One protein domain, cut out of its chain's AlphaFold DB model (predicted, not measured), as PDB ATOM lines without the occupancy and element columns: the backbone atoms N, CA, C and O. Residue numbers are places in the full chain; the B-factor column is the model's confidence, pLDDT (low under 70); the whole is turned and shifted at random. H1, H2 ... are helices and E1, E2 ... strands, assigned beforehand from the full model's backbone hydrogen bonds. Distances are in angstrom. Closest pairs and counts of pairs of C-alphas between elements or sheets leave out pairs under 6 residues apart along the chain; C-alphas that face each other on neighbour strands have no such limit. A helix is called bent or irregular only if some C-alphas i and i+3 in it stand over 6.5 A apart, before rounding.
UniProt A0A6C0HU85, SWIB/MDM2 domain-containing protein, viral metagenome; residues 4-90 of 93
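AT A GLANCE: This is residues 4 to 90 of the 93 residues of the protein "SWIB/MDM2 domain-containing protein" of viral metagenome (UniProt A0A6C0HU85). One helix, H3, runs through the middle of the domain between two small sheets, the pair E1 and E2 near its beginning and the three strands E3, E4 and E5 near its end. Round it are the other helices: H1 packs along one side, against H3's residues 43 to 47; H2 and H4 touch each other on another side; and H5 passes near H3 on a third. The printed part has 87 residues, with five named helices and five named strands in the order H1 E1 H2 E2 H3 E3 E4 H4 E5 H5. Both sheets, E1 - E2 and E3 - E4 - E5, are antiparallel, and the class is mixed, helices and strands. The whole is compact, with a radius of gyration of the C-alphas of 13.0 A and spans of 35 by 30 by 21 A.

IN THESE COORDINATES: Find C-alpha 4 at (29.551, -33.647, -18.285); from there H1, residues 4 to 13, runs 14.1 A. Next come E1, residues 21 to 23, H2, residues 26 to 32, and E2, residues 39 to 41. H3, residues 42 to 56, begins at C-alpha 42 at (44.266, -31.049, -7.719) and runs 20.9 A. Then read E3, residues 58 to 60, E4, residues 63 to 65, H4, residues 68 to 74, and E5, residues 78 to 80. H5, residues 81 to 90, runs 15.6 A to C-alpha 90 at (43.984, -26.880, 3.084); it is irregular, but only just, with C-alphas 87 and 90 6.54 A apart.

HOW THE PARTS SIT: H1 and H3 touch at a shallow tilt of 26 degrees, opposite ways; their closest C-alphas, Val 10 and Thr 43, are 7.4 A apart. In E1 and E2, look at N 22 and O 40, 2.9 A apart. H2 is close to H3 but not clearly touching it, with the C-alphas of Leu 32 and Asp 48 closest at 7.2 A. H2 and H4 touch at Glu 27 and Leu 73, whose C-alphas are 6.9 A apart, at 38 degrees, a tilt only just steep, opposite ways. E3 and E4 form a hairpin, with N 60 and O 63 2.9 A apart; between E4 and E5, N 64 and O 79 are 2.8 A apart. H3 and H5 each only graze this sheet, and are near each other. H1 and H5 are apart. In H1 and H2 every O i to N i+4 pair is within hydrogen-bond range; in H3 10 of 11 are, in H4 2 of 3, in H5 5 of 6.

THE WHOLE: The two farthest C-alphas, Gly 17 and Gln 77, are 35.6 A apart. The printed part has no cut and no long link. Mean pLDDT of the printed part is 73.7; residues 4 to 7, 9 to 19, 66 to 78, 81 to 83 and 85 are under 70.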
ATOM      1  N   ASP A   4      29.095 -33.686 -16.886       66.06
ATOM      2  CA  ASP A   4      29.551 -33.647 -18.285       66.06
ATOM      3  C   ASP A   4      30.585 -32.545 -18.552       66.06
ATOM      4  O   ASP A   4      31.559 -32.748 -19.271       66.06
ATOM      5  N   GLN A   5      30.421 -31.383 -17.910       66.44
ATOM      6  CA  GLN A   5      31.372 -30.275 -18.037       66.44
ATOM      7  C   GLN A   5      32.701 -30.583 -17.338       66.44
ATOM      8  O   GLN A   5      33.730 -30.027 -17.709       66.44
ATOM      9  N   LEU A   6      32.685 -31.443 -16.314       66.06
ATOM     10  CA  LEU A   6      33.908 -31.887 -15.657       66.06
ATOM     11  C   LEU A   6      34.653 -32.909 -16.517       66.06
ATOM     12  O   LEU A   6      35.864 -32.793 -16.653       66.06
ATOM     13  N   ASP A   7      33.948 -33.863 -17.129       67.69
ATOM     14  CA  ASP A   7      34.560 -34.813 -18.068       67.69
ATOM     15  C   ASP A   7      35.215 -34.079 -19.249       67.69
ATOM     16  O   ASP A   7      36.347 -34.387 -19.627       67.69
ATOM     17  N   GLU A   8      34.553 -33.051 -19.788       70.00
ATOM     18  CA  GLU A   8      35.111 -32.198 -20.840       70.00
ATOM     19  C   GLU A   8      36.305 -31.358 -20.350       70.00
ATOM     20  O   GLU A   8      37.331 -31.295 -21.031       70.00
ATOM     21  N   TYR A   9      36.225 -30.764 -19.150       69.44
ATOM     22  CA  TYR A   9      37.345 -30.038 -18.538       69.44
ATOM     23  C   TYR A   9      38.571 -30.943 -18.379       69.44
ATOM     24  O   TYR A   9      39.665 -30.581 -18.786       69.44
ATOM     25  N   VAL A  10      38.382 -32.156 -17.863       65.25
ATOM     26  CA  VAL A  10      39.444 -33.145 -17.626       65.25
ATOM     27  C   VAL A  10      40.068 -33.631 -18.926       65.25
ATOM     28  O   VAL A  10      41.282 -33.820 -19.003       65.25
ATOM     29  N   LYS A  11      39.247 -33.833 -19.960       68.12
ATOM     30  CA  LYS A  11      39.718 -34.233 -21.287       68.12
ATOM     31  C   LYS A  11      40.625 -33.166 -21.904       68.12
ATOM     32  O   LYS A  11      41.587 -33.526 -22.575       68.12
ATOM     33  N   ASN A  12      40.346 -31.892 -21.629       67.00
ATOM     34  CA  ASN A  12      41.181 -30.770 -22.048       67.00
ATOM     35  C   ASN A  12      42.402 -30.557 -21.126       67.00
ATOM     36  O   ASN A  12      43.487 -30.288 -21.625       67.00
ATOM     37  N   ASP A  13      42.269 -30.752 -19.807       61.69
ATOM     38  CA  ASP A  13      43.351 -30.596 -18.811       61.69
ATOM     39  C   ASP A  13      44.440 -31.678 -18.975       61.69
ATOM     40  O   ASP A  13      45.622 -31.406 -18.796       61.69
ATOM     41  N   LYS A  14      44.074 -32.894 -19.421       56.44
ATOM     42  CA  LYS A  14      45.026 -33.988 -19.724       56.44
ATOM     43  C   LYS A  14      46.063 -33.651 -20.806       56.44
ATOM     44  O   LYS A  14      47.037 -34.393 -20.932       56.44
ATOM     45  N   LEU A  15      45.852 -32.595 -21.591       54.22
ATOM     46  CA  LEU A  15      46.783 -32.155 -22.632       54.22
ATOM     47  C   LEU A  15      47.905 -31.260 -22.081       54.22
ATOM     48  O   LEU A  15      48.945 -31.135 -22.724       54.22
ATOM     49  N   ASP A  16      47.735 -30.687 -20.887       54.16
ATOM     50  CA  ASP A  16      48.714 -29.789 -20.282       54.16
ATOM     51  C   ASP A  16      49.648 -30.581 -19.348       54.16
ATOM     52  O   ASP A  16      49.329 -30.917 -18.207       54.16
ATOM     53  N   GLY A  17      50.820 -30.961 -19.864       56.03
ATOM     54  CA  GLY A  17      51.796 -31.856 -19.220       56.03
ATOM     55  C   GLY A  17      52.482 -31.335 -17.944       56.03
ATOM     56  O   GLY A  17      53.540 -31.846 -17.585       56.03
ATOM     57  N   TYR A  18      51.912 -30.344 -17.252       58.84
ATOM     58  CA  TYR A  18      52.496 -29.680 -16.079       58.84
ATOM     59  C   TYR A  18      51.574 -29.671 -14.856       58.84
ATOM     60  O   TYR A  18      51.584 -28.743 -14.038       58.84
ATOM     61  N   VAL A  19      50.789 -30.729 -14.662       67.19
ATOM     62  CA  VAL A  19      49.932 -30.806 -13.478       67.19
ATOM     63  C   VAL A  19      50.765 -31.111 -12.225       67.19
ATOM     64  O   VAL A  19      51.172 -32.247 -11.976       67.19
ATOM     65  N   LYS A  20      51.014 -30.080 -11.406       73.00
ATOM     66  CA  LYS A  20      51.770 -30.175 -10.145       73.00
ATOM     67  C   LYS A  20      51.132 -31.208  -9.209       73.00
ATOM     68  O   LYS A  20      50.018 -31.012  -8.718       73.00
ATOM     69  N   GLN A  21      51.851 -32.300  -8.957       81.94
ATOM     70  CA  GLN A  21      51.476 -33.285  -7.948       81.94
ATOM     71  C   GLN A  21      51.824 -32.736  -6.564       81.94
ATOM     72  O   GLN A  21      52.966 -32.359  -6.304       81.94
ATOM     73  N   VAL A  22      50.828 -32.692  -5.691       84.38
ATOM     74  CA  VAL A  22      50.933 -32.217  -4.309       84.38
ATOM     75  C   VAL A  22      50.627 -33.370  -3.366       84.38
ATOM     76  O   VAL A  22      49.950 -34.331  -3.747       84.38
ATOM     77  N   LYS A  23      51.169 -33.320  -2.150       86.31
ATOM     78  CA  LYS A  23      50.857 -34.347  -1.153       86.31
ATOM     79  C   LYS A  23      49.436 -34.090  -0.653       86.31
ATOM     80  O   LYS A  23      49.104 -32.955  -0.316       86.31
ATOM     81  N   ILE A  24      48.609 -35.132  -0.635       86.75
ATOM     82  CA  ILE A  24      47.259 -35.052  -0.066       86.75
ATOM     83  C   ILE A  24      47.293 -35.374   1.433       86.75
ATOM     84  O   ILE A  24      48.185 -36.096   1.891       86.75
ATOM     85  N   SER A  25      46.330 -34.847   2.191       85.75
ATOM     86  CA  SER A  25      46.153 -35.192   3.605       85.75
ATOM     87  C   SER A  25      45.780 -36.668   3.796       85.75
ATOM     88  O   SER A  25      45.287 -37.328   2.879       85.75
ATOM     89  N   GLU A  26      46.003 -37.182   5.006       85.75
ATOM     90  CA  GLU A  26      45.645 -38.555   5.392       85.75
ATOM     91  C   GLU A  26      44.138 -38.791   5.265       85.75
ATOM     92  O   GLU A  26      43.717 -39.757   4.644       85.75
ATOM     93  N   GLU A  27      43.346 -37.821   5.715       81.12
ATOM     94  CA  GLU A  27      41.893 -37.769   5.555       81.12
ATOM     95  C   GLU A  27      41.452 -37.938   4.091       81.12
ATOM     96  O   GLU A  27      40.559 -38.724   3.767       81.12
ATOM     97  N   LEU A  28      42.114 -37.233   3.170       80.31
ATOM     98  CA  LEU A  28      41.801 -37.320   1.748       80.31
ATOM     99  C   LEU A  28      42.244 -38.655   1.137       80.31
ATOM    100  O   LEU A  28      41.583 -39.182   0.242       80.31
ATOM    101  N   ALA A  29      43.367 -39.198   1.602       84.31
ATOM    102  CA  ALA A  29      43.854 -40.503   1.180       84.31
ATOM    103  C   ALA A  29      42.903 -41.620   1.639       84.31
ATOM    104  O   ALA A  29      42.546 -42.467   0.819       84.31
ATOM    105  N   ASP A  30      42.404 -41.558   2.878       83.44
ATOM    106  CA  ASP A  30      41.381 -42.469   3.403       83.44
ATOM    107  C   ASP A  30      40.079 -42.379   2.606       83.44
ATOM    108  O   ASP A  30      39.491 -43.404   2.256       83.44
ATOM    109  N   PHE A  31      39.657 -41.165   2.233       79.06
ATOM    110  CA  PHE A  31      38.484 -40.976   1.379       79.06
ATOM    111  C   PHE A  31      38.613 -41.690   0.034       79.06
ATOM    112  O   PHE A  31      37.685 -42.352  -0.434       79.06
ATOM    113  N   LEU A  32      39.775 -41.525  -0.596       79.75
ATOM    114  CA  LEU A  32      40.080 -42.076  -1.910       79.75
ATOM    115  C   LEU A  32      40.496 -43.554  -1.850       79.75
ATOM    116  O   LEU A  32      40.701 -44.163  -2.901       79.75
ATOM    117  N   GLY A  33      40.643 -44.130  -0.651       80.94
ATOM    118  CA  GLY A  33      41.158 -45.483  -0.448       80.94
ATOM    119  C   GLY A  33      42.596 -45.657  -0.944       80.94
ATOM    120  O   GLY A  33      42.950 -46.716  -1.464       80.94
ATOM    121  N   LYS A  34      43.415 -44.604  -0.858       83.75
ATOM    122  CA  LYS A  34      44.815 -44.587  -1.301       83.75
ATOM    123  C   LYS A  34      45.764 -44.572  -0.100       83.75
ATOM    124  O   LYS A  34      45.392 -44.092   0.964       83.75
ATOM    125  N   PRO A  35      47.004 -45.066  -0.254       86.00
ATOM    126  CA  PRO A  35      47.972 -45.055   0.836       86.00
ATOM    127  C   PRO A  35      48.338 -43.627   1.266       86.00
ATOM    128  O   PRO A  35      48.412 -42.705   0.442       86.00
ATOM    129  N   TYR A  36      48.618 -43.453   2.556       85.94
ATOM    130  CA  TYR A  36      49.035 -42.171   3.117       85.94
ATOM    131  C   TYR A  36      50.310 -41.648   2.452       85.94
ATOM    132  O   TYR A  36      51.257 -42.387   2.184       85.94
ATOM    133  N   GLY A  37      50.329 -40.348   2.160       82.56
ATOM    134  CA  GLY A  37      51.440 -39.708   1.455       82.56
ATOM    135  C   GLY A  37      51.433 -39.886  -0.063       82.56
ATOM    136  O   GLY A  37      52.406 -39.494  -0.713       82.56
ATOM    137  N   THR A  38      50.341 -40.404  -0.639       86.44
ATOM    138  CA  THR A  38      50.124 -40.362  -2.089       86.44
ATOM    139  C   THR A  38      50.207 -38.918  -2.590       86.44
ATOM    140  O   THR A  38      49.668 -37.988  -1.989       86.44
ATOM    141  N   LYS A  39      50.895 -38.722  -3.715       85.25
ATOM    142  CA  LYS A  39      50.954 -37.428  -4.394       85.25
ATOM    143  C   LYS A  39      49.953 -37.431  -5.534       85.25
ATOM    144  O   LYS A  39      50.006 -38.301  -6.399       85.25
ATOM    145  N   MET A  40      49.041 -36.470  -5.531       83.25
ATOM    146  CA  MET A  40      48.023 -36.336  -6.567       83.25
ATOM    147  C   MET A  40      47.931 -34.889  -7.012       83.25
ATOM    148  O   MET A  40      48.241 -33.962  -6.265       83.25
ATOM    149  N   SER A  41      47.512 -34.677  -8.252       82.62
ATOM    150  CA  SER A  41      47.169 -33.336  -8.690       82.62
ATOM    151  C   SER A  41      45.795 -32.930  -8.176       82.62
ATOM    152  O   SER A  41      44.913 -33.766  -7.972       82.62
ATOM    153  N   ARG A  42      45.584 -31.617  -8.038       78.75
ATOM    154  CA  ARG A  42      44.266 -31.049  -7.719       78.75
ATOM    155  C   ARG A  42      43.198 -31.510  -8.716       78.75
ATOM    156  O   ARG A  42      42.099 -31.866  -8.295       78.75
ATOM    157  N   THR A  43      43.535 -31.568 -10.009       77.62
ATOM    158  CA  THR A  43      42.648 -32.104 -11.051       77.62
ATOM    159  C   THR A  43      42.302 -33.564 -10.770       77.62
ATOM    160  O   THR A  43      41.124 -33.902 -10.733       77.62
ATOM    161  N   GLN A  44      43.294 -34.419 -10.494       79.12
ATOM    162  CA  GLN A  44      43.060 -35.847 -10.267       79.12
ATOM    163  C   GLN A  44      42.216 -36.117  -9.024       79.12
ATOM    164  O   GLN A  44      41.299 -36.928  -9.075       79.12
ATOM    165  N   VAL A  45      42.473 -35.397  -7.934       80.06
ATOM    166  CA  VAL A  45      41.640 -35.473  -6.730       80.06
ATOM    167  C   VAL A  45      40.207 -35.067  -7.039       80.06
ATOM    168  O   VAL A  45      39.272 -35.754  -6.647       80.06
ATOM    169  N   THR A  46      40.022 -33.968  -7.769       76.50
ATOM    170  CA  THR A  46      38.687 -33.507  -8.154       76.50
ATOM    171  C   THR A  46      37.971 -34.595  -8.960       76.50
ATOM    172  O   THR A  46      36.855 -34.961  -8.610       76.50
ATOM    173  N   ILE A  47      38.633 -35.189  -9.961       78.56
ATOM    174  CA  ILE A  47      38.098 -36.301 -10.765       78.56
ATOM    175  C   ILE A  47      37.690 -37.486  -9.897       78.56
ATOM    176  O   ILE A  47      36.546 -37.921  -9.988       78.56
ATOM    177  N   ASP A  48      38.600 -37.999  -9.067       80.94
ATOM    178  CA  ASP A  48      38.352 -39.207  -8.277       80.94
ATOM    179  C   ASP A  48      37.145 -39.005  -7.344       80.94
ATOM    180  O   ASP A  48      36.301 -39.890  -7.193       80.94
ATOM    181  N   ILE A  49      36.999 -37.804  -6.778       77.44
ATOM    182  CA  ILE A  49      35.865 -37.467  -5.916       77.44
ATOM    183  C   ILE A  49      34.572 -37.302  -6.729       77.44
ATOM    184  O   ILE A  49      33.500 -37.716  -6.278       77.44
ATOM    185  N   PHE A  50      34.637 -36.747  -7.941       75.56
ATOM    186  CA  PHE A  50      33.477 -36.710  -8.834       75.56
ATOM    187  C   PHE A  50      33.041 -38.106  -9.272       75.56
ATOM    188  O   PHE A  50      31.840 -38.370  -9.278       75.56
ATOM    189  N   ASP A  51      33.973 -39.007  -9.579       80.12
ATOM    190  CA  ASP A  51      33.667 -40.395  -9.938       80.12
ATOM    191  C   ASP A  51      33.028 -41.144  -8.764       80.12
ATOM    192  O   ASP A  51      32.006 -41.818  -8.921       80.12
ATOM    193  N   TYR A  52      33.558 -40.932  -7.555       79.06
ATOM    194  CA  TYR A  52      32.941 -41.416  -6.324       79.06
ATOM    195  C   TYR A  52      31.517 -40.864  -6.154       79.06
ATOM    196  O   TYR A  52      30.580 -41.615  -5.860       79.06
ATOM    197  N   SER A  53      31.339 -39.562  -6.394       74.62
ATOM    198  CA  SER A  53      30.054 -38.879  -6.245       74.62
ATOM    199  C   SER A  53      29.026 -39.305  -7.291       74.62
ATOM    200  O   SER A  53      27.844 -39.360  -6.979       74.62
ATOM    201  N   LYS A  54      29.435 -39.673  -8.511       75.62
ATOM    202  CA  LYS A  54      28.515 -40.212  -9.531       75.62
ATOM    203  C   LYS A  54      27.822 -41.497  -9.069       75.62
ATOM    204  O   LYS A  54      26.695 -41.754  -9.478       75.62
ATOM    205  N   LYS A  55      28.497 -42.308  -8.249       77.62
ATOM    206  CA  LYS A  55      28.006 -43.624  -7.806       77.62
ATOM    207  C   LYS A  55      27.298 -43.582  -6.452       77.62
ATOM    208  O   LYS A  55      26.433 -44.414  -6.214       77.62
ATOM    209  N   ASN A  56      27.667 -42.639  -5.580       74.81
ATOM    210  CA  ASN A  56      27.214 -42.604  -4.182       74.81
ATOM    211  C   ASN A  56      26.471 -41.313  -3.796       74.81
ATOM    212  O   ASN A  56      25.984 -41.212  -2.677       74.81
ATOM    213  N   CYS A  57      26.389 -40.308  -4.674       75.50
ATOM    214  CA  CYS A  57      25.815 -39.002  -4.342       75.50
ATOM    215  C   CYS A  57      24.701 -38.610  -5.312       75.50
ATOM    216  O   CYS A  57      24.674 -39.021  -6.472       75.50
ATOM    217  N   VAL A  58      23.805 -37.735  -4.851       78.81
ATOM    218  CA  VAL A  58      22.726 -37.181  -5.679       78.81
ATOM    219  C   VAL A  58      22.998 -35.702  -5.933       78.81
ATOM    220  O   VAL A  58      23.100 -34.903  -5.003       78.81
ATOM    221  N   LEU A  59      23.119 -35.314  -7.204       74.62
ATOM    222  CA  LEU A  59      23.243 -33.910  -7.592       74.62
ATOM    223  C   LEU A  59      21.851 -33.286  -7.731       74.62
ATOM    224  O   LEU A  59      21.073 -33.680  -8.596       74.62
ATOM    225  N   TYR A  60      21.563 -32.251  -6.943       78.75
ATOM    226  CA  TYR A  60      20.323 -31.483  -7.049       78.75
ATOM    227  C   TYR A  60      20.617 -29.983  -7.110       78.75
ATOM    228  O   TYR A  60      21.262 -29.425  -6.227       78.75
ATOM    229  N   LYS A  61      20.166 -29.314  -8.182       70.00
ATOM    230  CA  LYS A  61      20.274 -27.851  -8.376       70.00
ATOM    231  C   LYS A  61      21.659 -27.247  -8.037       70.00
ATOM    232  O   LYS A  61      21.729 -26.124  -7.548       70.00
ATOM    233  N   ARG A  62      22.757 -27.950  -8.374       71.12
ATOM    234  CA  ARG A  62      24.183 -27.580  -8.139       71.12
ATOM    235  C   ARG A  62      24.742 -27.890  -6.741       71.12
ATOM    236  O   ARG A  62      25.852 -27.462  -6.422       71.12
ATOM    237  N   VAL A  63      24.008 -28.652  -5.942       73.25
ATOM    238  CA  VAL A  63      24.441 -29.162  -4.642       73.25
ATOM    239  C   VAL A  63      24.580 -30.678  -4.735       73.25
ATOM    240  O   VAL A  63      23.669 -31.356  -5.208       73.25
ATOM    241  N   ILE A  64      25.734 -31.198  -4.324       75.75
ATOM    242  CA  ILE A  64      26.003 -32.632  -4.230       75.75
ATOM    243  C   ILE A  64      25.579 -33.063  -2.831       75.75
ATOM    244  O   ILE A  64      26.162 -32.617  -1.843       75.75
ATOM    245  N   TYR A  65      24.549 -33.896  -2.745       75.94
ATOM    246  CA  TYR A  65      24.145 -34.544  -1.504       75.94
ATOM    247  C   TYR A  65      24.997 -35.784  -1.333       75.94
ATOM    248  O   TYR A  65      24.962 -36.685  -2.172       75.94
ATOM    249  N   VAL A  66      25.820 -35.752  -0.293       69.56
ATOM    250  CA  VAL A  66      26.907 -36.697  -0.076       69.56
ATOM    251  C   VAL A  66      26.492 -37.685   0.999       69.56
ATOM    252  O   VAL A  66      25.926 -37.291   2.019       69.56
ATOM    253  N   ASP A  67      26.760 -38.961   0.744       69.56
ATOM    254  CA  ASP A  67      26.441 -40.044   1.670       69.56
ATOM    255  C   ASP A  67      27.331 -40.004   2.936       69.56
ATOM    256  O   ASP A  67      28.180 -39.123   3.105       69.56
ATOM    257  N   GLU A  68      27.163 -40.960   3.848       65.44
ATOM    258  CA  GLU A  68      27.793 -40.954   5.179       65.44
ATOM    259  C   GLU A  68      29.330 -40.828   5.169       65.44
ATOM    260  O   GLU A  68      29.900 -40.131   6.011       65.44
ATOM    261  N   LYS A  69      30.027 -41.435   4.200       64.50
ATOM    262  CA  LYS A  69      31.504 -41.418   4.125       64.50
ATOM    263  C   LYS A  69      32.101 -40.015   3.909       64.50
ATOM    264  O   LYS A  69      32.930 -39.590   4.706       64.50
ATOM    265  N   PRO A  70      31.714 -39.256   2.872       62.19
ATOM    266  CA  PRO A  70      32.165 -37.870   2.711       62.19
ATOM    267  C   PRO A  70      31.623 -36.924   3.787       62.19
ATOM    268  O   PRO A  70      32.254 -35.909   4.086       62.19
ATOM    269  N   ARG A  71      30.484 -37.256   4.406       62.62
ATOM    270  CA  ARG A  71      29.959 -36.513   5.554       62.62
ATOM    271  C   ARG A  71      30.893 -36.588   6.761       62.62
ATOM    272  O   ARG A  71      31.022 -35.587   7.449       62.62
ATOM    273  N   LEU A  72      31.577 -37.712   6.984       60.19
ATOM    274  CA  LEU A  72      32.597 -37.851   8.037       60.19
ATOM    275  C   LEU A  72      33.806 -36.927   7.826       60.19
ATOM    276  O   LEU A  72      34.347 -36.412   8.794       60.19
ATOM    277  N   LEU A  73      34.186 -36.680   6.572       67.19
ATOM    278  CA  LEU A  73      35.345 -35.850   6.225       67.19
ATOM    279  C   LEU A  73      35.071 -34.356   6.275       67.19
ATOM    280  O   LEU A  73      35.856 -33.587   6.814       67.19
ATOM    281  N   PHE A  74      33.953 -33.931   5.690       67.38
ATOM    282  CA  PHE A  74      33.642 -32.507   5.577       67.38
ATOM    283  C   PHE A  74      32.663 -32.026   6.654       67.38
ATOM    284  O   PHE A  74      32.369 -30.835   6.716       67.38
ATOM    285  N   ASN A  75      32.142 -32.940   7.482       68.56
ATOM    286  CA  ASN A  75      31.091 -32.700   8.474       68.56
ATOM    287  C   ASN A  75      29.859 -31.973   7.900       68.56
ATOM    288  O   ASN A  75      29.222 -31.146   8.553       68.56
ATOM    289  N   VAL A  76      29.523 -32.252   6.640       67.62
ATOM    290  CA  VAL A  76      28.413 -31.603   5.932       67.62
ATOM    291  C   VAL A  76      27.596 -32.622   5.154       67.62
ATOM    292  O   VAL A  76      28.124 -33.554   4.559       67.62
ATOM    293  N   GLN A  77      26.277 -32.429   5.159       69.00
ATOM    294  CA  GLN A  77      25.308 -33.282   4.453       69.00
ATOM    295  C   GLN A  77      25.270 -33.025   2.946       69.00
ATOM    296  O   GLN A  77      24.849 -33.871   2.161       69.00
ATOM    297  N   ALA A  78      25.661 -31.822   2.545       69.88
ATOM    298  CA  ALA A  78      25.553 -31.368   1.180       69.88
ATOM    299  C   ALA A  78      26.721 -30.431   0.880       69.88
ATOM    300  O   ALA A  78      26.956 -29.462   1.605       69.88
ATOM    301  N   VAL A  79      27.460 -30.722  -0.185       72.50
ATOM    302  CA  VAL A  79      28.587 -29.906  -0.639       72.50
ATOM    303  C   VAL A  79      28.242 -29.268  -1.970       72.50
ATOM    304  O   VAL A  79      27.836 -29.925  -2.926       72.50
ATOM    305  N   SER A  80      28.400 -27.951  -2.053       71.69
ATOM    306  CA  SER A  80      28.461 -27.292  -3.353       71.69
ATOM    307  C   SER A  80      29.871 -27.446  -3.914       71.69
ATOM    308  O   SER A  80      30.847 -27.539  -3.172       71.69
ATOM    309  N   PHE A  81      29.989 -27.394  -5.234       68.00
ATOM    310  CA  PHE A  81      31.278 -27.418  -5.929       68.00
ATOM    311  C   PHE A  81      32.275 -26.373  -5.393       68.00
ATOM    312  O   PHE A  81      33.461 -26.646  -5.232       68.00
ATOM    313  N   HIS A  82      31.767 -25.176  -5.086       67.69
ATOM    314  CA  HIS A  82      32.555 -24.068  -4.546       67.69
ATOM    315  C   HIS A  82      33.057 -24.349  -3.131       67.69
ATOM    316  O   HIS A  82      34.202 -24.036  -2.809       67.69
ATOM    317  N   ASN A  83      32.212 -24.936  -2.283       69.94
ATOM    318  CA  ASN A  83      32.611 -25.294  -0.928       69.94
ATOM    319  C   ASN A  83      33.623 -26.434  -0.962       69.94
ATOM    320  O   ASN A  83      34.593 -26.391  -0.223       69.94
ATOM    321  N   PHE A  84      33.438 -27.384  -1.876       71.38
ATOM    322  CA  PHE A  84      34.315 -28.533  -2.029       71.38
ATOM    323  C   PHE A  84      35.744 -28.141  -2.419       71.38
ATOM    324  O   PHE A  84      36.714 -28.561  -1.802       71.38
ATOM    325  N   GLN A  85      35.896 -27.262  -3.411       69.06
ATOM    326  CA  GLN A  85      37.222 -26.766  -3.790       69.06
ATOM    327  C   GLN A  85      37.900 -25.993  -2.648       69.06
ATOM    328  O   GLN A  85      39.110 -26.113  -2.455       69.06
ATOM    329  N   LYS A  86      37.126 -25.235  -1.859       74.19
ATOM    330  CA  LYS A  86      37.639 -24.519  -0.683       74.19
ATOM    331  C   LYS A  86      38.055 -25.461   0.441       74.19
ATOM    332  O   LYS A  86      39.093 -25.220   1.046       74.19
ATOM    333  N   THR A  87      37.280 -26.512   0.711       70.31
ATOM    334  CA  THR A  87      37.615 -27.500   1.743       70.31
ATOM    335  C   THR A  87      38.810 -28.349   1.345       70.31
ATOM    336  O   THR A  87      39.599 -28.692   2.210       70.31
ATOM    337  N   LEU A  88      39.012 -28.631   0.055       75.19
ATOM    338  CA  LEU A  88      40.199 -29.343  -0.423       75.19
ATOM    339  C   LEU A  88      41.486 -28.516  -0.338       75.19
ATOM    340  O   LEU A  88      42.557 -29.076  -0.130       75.19
ATOM    341  N   SER A  89      41.403 -27.193  -0.504       75.88
ATOM    342  CA  SER A  89      42.570 -26.303  -0.506       75.88
ATOM    343  C   SER A  89      43.540 -26.500   0.677       75.88
ATOM    344  O   SER A  89      44.737 -26.556   0.410       75.88
ATOM    345  N   PRO A  90      43.094 -26.616   1.947       78.50
ATOM    346  CA  PRO A  90      43.984 -26.880   3.084       78.50
ATOM    347  C   PRO A  90      44.560 -28.304   3.129       78.50
ATOM    348  O   PRO A  90      45.537 -28.536   3.834       78.50
TER     349      PRO A  90